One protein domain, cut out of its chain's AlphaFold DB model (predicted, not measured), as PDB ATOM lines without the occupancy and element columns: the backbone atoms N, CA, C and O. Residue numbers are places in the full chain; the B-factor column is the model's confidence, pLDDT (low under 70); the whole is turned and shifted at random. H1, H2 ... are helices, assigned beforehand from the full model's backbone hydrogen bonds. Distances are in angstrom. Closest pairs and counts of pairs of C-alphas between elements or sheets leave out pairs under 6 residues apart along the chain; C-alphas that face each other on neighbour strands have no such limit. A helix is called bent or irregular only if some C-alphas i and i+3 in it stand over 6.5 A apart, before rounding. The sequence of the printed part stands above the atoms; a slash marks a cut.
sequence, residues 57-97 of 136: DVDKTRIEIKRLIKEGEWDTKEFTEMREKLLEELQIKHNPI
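This is residues 57 to 97 of the 136 residues of an uncharacterized protein of Rhizophagus irregularis (strain DAOM 181602 / DAOM 197198 / MUCL 43194) (UniProt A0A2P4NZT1). Two helices form a loose V: H1, the longer, and H2 come nearest toward the beginning of H1 and the end of H2, and residues 72 to 79 bridge the wide end. The last residues, 91 to 97, fold back past one side of the V. The printed part has 41 residues with two named helices, H1 then H2, and no named strand; its class is all helix. It is compact, with a radius of gyration of the C-alphas of 9.6 A, and rounded, spanning 25 by 20 by 16 A.

H1, residues 58 to 71, and H2, residues 80 to 90, are close but not clearly touching, with 2 pairs of C-alphas within 8 A. The closest C-alphas, those of Arg 62 and Leu 90, are 6.9 A apart. The helices run opposite ways at a steep tilt of 50 degrees, 12.8 A centre to centre. In H1 and H2 every O i to N i+4 pair is within hydrogen-bond range.

H1 measures 20.0 A from C-alpha 58 at (166.917, 101.056, 118.952) to C-alpha 71. H2 measures 15.3 A and ends at C-alpha 90, (165.601, 101.356, 126.096).

The C-alphas farthest apart, Asp 57 and Ile 97, are 27.4 A apart. The printed part has no cut, and the link from H1 to H2 is short. Residues 76 to 82, of which 80 to 82 belong to H2, stand free. Residues 95 to 97 have pLDDT under 70.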
ATOM      1  N   ASP A  57     165.533  98.543 115.235       90.88
ATOM      2  CA  ASP A  57     166.477  99.640 115.407       90.88
ATOM      3  C   ASP A  57     166.141 100.400 116.695       90.88
ATOM      4  O   ASP A  57     165.023 100.893 116.849       90.88
ATOM      5  N   VAL A  58     167.108 100.485 117.610       89.69
ATOM      6  CA  VAL A  58     166.917 101.056 118.952       89.69
ATOM      7  C   VAL A  58     166.405 102.495 118.891       89.69
ATOM      8  O   VAL A  58     165.518 102.867 119.664       89.69
ATOM      9  N   ASP A  59     166.914 103.306 117.965       89.06
ATOM     10  CA  ASP A  59     166.545 104.717 117.865       89.06
ATOM     11  C   ASP A  59     165.136 104.879 117.296       89.06
ATOM     12  O   ASP A  59     164.328 105.637 117.842       89.06
ATOM     13  N   LYS A  60     164.791 104.107 116.258       90.50
ATOM     14  CA  LYS A  60     163.423 104.090 115.713       90.50
ATOM     15  C   LYS A  60     162.413 103.612 116.748       90.50
ATOM     16  O   LYS A  60     161.355 104.222 116.889       90.50
ATOM     17  N   THR A  61     162.748 102.570 117.505       90.81
ATOM     18  CA  THR A  61     161.883 102.050 118.567       90.81
ATOM     19  C   THR A  61     161.665 103.092 119.660       90.81
ATOM     20  O   THR A  61     160.531 103.302 120.084       90.81
ATOM     21  N   ARG A  62     162.712 103.814 120.079       91.06
ATOM     22  CA  ARG A  62     162.582 104.905 121.059       91.06
ATOM     23  C   ARG A  62     161.661 106.024 120.578       91.06
ATOM     24  O   ARG A  62     160.876 106.534 121.375       91.06
ATOM     25  N   ILE A  63     161.770 106.426 119.311       90.06
ATOM     26  CA  ILE A  63     160.910 107.463 118.718       90.06
ATOM     27  C   ILE A  63     159.450 107.011 118.744       90.06
ATOM     28  O   ILE A  63     158.581 107.759 119.190       90.06
ATOM     29  N   GLU A  64     159.195 105.776 118.322       90.25
ATOM     30  CA  GLU A  64     157.841 105.246 118.218       90.25
ATOM     31  C   GLU A  64     157.182 105.055 119.587       90.25
ATOM     32  O   GLU A  64     156.034 105.446 119.779       90.25
ATOM     33  N   ILE A  65     157.915 104.556 120.584       90.12
ATOM     34  CA  ILE A  65     157.389 104.425 121.952       90.12
ATOM     35  C   ILE A  65     157.020 105.796 122.526       90.12
ATOM     36  O   ILE A  65     155.949 105.949 123.107       90.12
ATOM     37  N   LYS A  66     157.854 106.823 122.321       88.75
ATOM     38  CA  LYS A  66     157.527 108.195 122.747       88.75
ATOM     39  C   LYS A  66     156.281 108.737 122.044       88.75
ATOM     40  O   LYS A  66     155.487 109.425 122.684       88.75
ATOM     41  N   ARG A  67     156.095 108.425 120.756       89.88
ATOM     42  CA  ARG A  67     154.882 108.769 119.999       89.88
ATOM     43  C   ARG A  67     153.647 108.103 120.611       89.88
ATOM     44  O   ARG A  67     152.688 108.801 120.921       89.88
ATOM     45  N   LEU A  68     153.709 106.795 120.869       88.00
ATOM     46  CA  LEU A  68     152.618 106.026 121.481       88.00
ATOM     47  C   LEU A  68     152.265 106.534 122.884       88.00
ATOM     48  O   LEU A  68     151.085 106.629 123.219       88.00
ATOM     49  N   ILE A  69     153.268 106.894 123.693       86.00
ATOM     50  CA  ILE A  69     153.051 107.519 125.005       86.00
ATOM     51  C   ILE A  69     152.301 108.837 124.817       86.00
ATOM     52  O   ILE A  69     151.227 108.994 125.392       86.00
ATOM     53  N   LYS A  70     152.794 109.736 123.948       84.12
ATOM     54  CA  LYS A  70     152.155 111.030 123.636       84.12
ATOM     55  C   LYS A  70     150.695 110.880 123.193       84.12
ATOM     56  O   LYS A  70     149.821 111.650 123.593       84.12
ATOM     57  N   GLU A  71     150.418 109.888 122.361       83.00
ATOM     58  CA  GLU A  71     149.074 109.620 121.853       83.00
ATOM     59  C   GLU A  71     148.178 108.947 122.904       83.00
ATOM     60  O   GLU A  71     146.959 109.123 122.874       83.00
ATOM     61  N   GLY A  72     148.759 108.338 123.941       81.75
ATOM     62  CA  GLY A  72     148.049 107.606 124.995       81.75
ATOM     63  C   GLY A  72     147.714 106.165 124.607       81.75
ATOM     64  O   GLY A  72     146.881 105.537 125.252       81.75
ATOM     65  N   GLU A  73     148.349 105.643 123.560       84.50
ATOM     66  CA  GLU A  73     148.189 104.266 123.073       84.50
ATOM     67  C   GLU A  73     149.158 103.290 123.768       84.50
ATOM     68  O   GLU A  73     149.063 102.068 123.627       84.50
ATOM     69  N   TRP A  74     150.115 103.820 124.539       84.88
ATOM     70  CA  TRP A  74     151.125 103.020 125.225       84.88
ATOM     71  C   TRP A  74     150.628 102.323 126.499       84.88
ATOM     72  O   TRP A  74     151.140 101.267 126.841       84.88
ATOM     73  N   ASP A  75     149.630 102.840 127.204       77.75
ATOM     74  CA  ASP A  75     149.207 102.258 128.487       77.75
ATOM     75  C   ASP A  75     147.997 101.323 128.300       77.75
ATOM     76  O   ASP A  75     146.884 101.598 128.749       77.75
ATOM     77  N   THR A  76     148.200 100.196 127.599       77.19
ATOM     78  CA  THR A  76     147.180  99.128 127.499       77.19
ATOM     79  C   THR A  76     147.346  98.098 128.620       77.19
ATOM     80  O   THR A  76     148.433  97.920 129.165       77.19
ATOM     81  N   LYS A  77     146.260  97.395 128.977       77.81
ATOM     82  CA  LYS A  77     146.253  96.391 130.065       77.81
ATOM     83  C   LYS A  77     147.032  95.110 129.741       77.81
ATOM     84  O   LYS A  77     147.198  94.266 130.616       77.81
ATOM     85  N   GLU A  78     147.451  94.937 128.494       80.44
ATOM     86  CA  GLU A  78     148.124  93.730 128.026       80.44
ATOM     87  C   GLU A  78     149.642  93.901 128.070       80.44
ATOM     88  O   GLU A  78     150.179  94.965 127.752       80.44
ATOM     89  N   PHE A  79     150.337  92.820 128.434       82.69
ATOM     90  CA  PHE A  79     151.800  92.729 128.403       82.69
ATOM     91  C   PHE A  79     152.548  93.772 129.256       82.69
ATOM     92  O   PHE A  79     153.692  94.104 128.945       82.69
ATOM     93  N   THR A  80     151.946  94.258 130.349       84.94
ATOM     94  CA  THR A  80     152.513  95.300 131.226       84.94
ATOM     95  C   THR A  80     153.964  95.018 131.632       84.94
ATOM     96  O   THR A  80     154.830  95.858 131.406       84.94
ATOM     97  N   GLU A  81     154.265  93.806 132.115       86.12
ATOM     98  CA  GLU A  81     155.627  93.429 132.535       86.12
ATOM     99  C   GLU A  81     156.657  93.502 131.394       86.12
ATOM    100  O   GLU A  81     157.793  93.925 131.598       86.12
ATOM    101  N   MET A  82     156.283  93.087 130.178       86.19
ATOM    102  CA  MET A  82     157.189  93.153 129.025       86.19
ATOM    103  C   MET A  82     157.433  94.594 128.582       86.19
ATOM    104  O   MET A  82     158.537  94.922 128.153       86.19
ATOM    105  N   ARG A  83     156.429  95.464 128.706       86.31
ATOM    106  CA  ARG A  83     156.554  96.882 128.354       86.31
ATOM    107  C   ARG A  83     157.437  97.632 129.335       86.31
ATOM    108  O   ARG A  83     158.271  98.414 128.895       86.31
ATOM    109  N   GLU A  84     157.300  97.365 130.631       86.69
ATOM    110  CA  GLU A  84     158.175  97.941 131.658       86.69
ATOM    111  C   GLU A  84     159.635  97.541 131.430       86.69
ATOM    112  O   GLU A  84     160.501  98.412 131.356       86.69
ATOM    113  N   LYS A  85     159.898  96.249 131.188       89.94
ATOM    114  CA  LYS A  85     161.239  95.765 130.821       89.94
ATOM    115  C   LYS A  85     161.771  96.439 129.558       89.94
ATOM    116  O   LYS A  85     162.928  96.834 129.511       89.94
ATOM    117  N   LEU A  86     160.933  96.609 128.534       89.75
ATOM    118  CA  LEU A  86     161.336  97.278 127.298       89.75
ATOM    119  C   LEU A  86     161.702  98.752 127.531       89.75
ATOM    120  O   LEU A  86     162.661  99.243 126.938       89.75
ATOM    121  N   LEU A  87     160.969  99.463 128.390       91.00
ATOM    122  CA  LEU A  87     161.290 100.844 128.761       91.00
ATOM    123  C   LEU A  87     162.614 100.932 129.528       91.00
ATOM    124  O   LEU A  87     163.402 101.842 129.261       91.00
ATOM    125  N   GLU A  88     162.867  99.985 130.433       90.12
ATOM    126  CA  GLU A  88     164.121  99.879 131.182       90.12
ATOM    127  C   GLU A  88     165.315  99.645 130.242       90.12
ATOM    128  O   GLU A  88     166.261 100.436 130.245       90.12
ATOM    129  N   GLU A  89     165.224  98.645 129.360       90.81
ATOM    130  CA  GLU A  89     166.251  98.320 128.358       90.81
ATOM    131  C   GLU A  89     166.523  99.491 127.402       90.81
ATOM    132  O   GLU A  89     167.667  99.811 127.071       90.81
ATOM    133  N   LEU A  90     165.471 100.197 126.979       90.44
ATOM    134  CA  LEU A  90     165.601 101.356 126.096       90.44
ATOM    135  C   LEU A  90     165.982 102.644 126.832       90.44
ATOM    136  O   LEU A  90     166.244 103.651 126.161       90.44
ATOM    137  N   GLN A  91     166.061 102.614 128.166       88.38
ATOM    138  CA  GLN A  91     166.339 103.753 129.048       88.38
ATOM    139  C   GLN A  91     165.344 104.913 128.864       88.38
ATOM    140  O   GLN A  91     165.706 106.092 128.909       88.38
ATOM    141  N   ILE A  92     164.074 104.585 128.628       85.12
ATOM    142  CA  ILE A  92     162.989 105.557 128.486       85.12
ATOM    143  C   ILE A  92     162.351 105.756 129.859       85.12
ATOM    144  O   ILE A  92     161.765 104.840 130.427       85.12
ATOM    145  N   LYS A  93     162.427 106.979 130.391       77.38
ATOM    146  CA  LYS A  93     161.655 107.353 131.578       77.38
ATOM    147  C   LYS A  93     160.201 107.559 131.159       77.38
ATOM    148  O   LYS A  93     159.908 108.525 130.462       77.38
ATOM    149  N   HIS A  94     159.324 106.655 131.578       71.25
ATOM    150  CA  HIS A  94     157.874 106.785 131.455       71.25
ATOM    151  C   HIS A  94     157.285 106.759 132.858       71.25
ATOM    152  O   HIS A  94     157.538 105.822 133.614       71.25
ATOM    153  N   ASN A  95     156.541 107.797 133.220       66.62
ATOM    154  CA  ASN A  95     155.718 107.774 134.417       66.62
ATOM    155  C   ASN A  95     154.274 107.609 133.933       66.62
ATOM    156  O   ASN A  95     153.776 108.526 133.289       66.62
ATOM    157  N   PRO A  96     153.583 106.491 134.207       61.34
ATOM    158  CA  PRO A  96     152.208 106.285 133.731       61.34
ATOM    159  C   PRO A  96     151.234 107.357 134.251       61.34
ATOM    160  O   PRO A  96     150.159 107.562 133.695       61.34
ATOM    161  N   ILE A  97     151.624 108.084 135.303       59.69
ATOM    162  CA  ILE A  97     150.942 109.275 135.810       59.69
ATOM    163  C   ILE A  97     151.678 110.516 135.284       59.69
ATOM    164  O   ILE A  97     152.210 111.315 136.058       59.69
TER     165      ILE A  97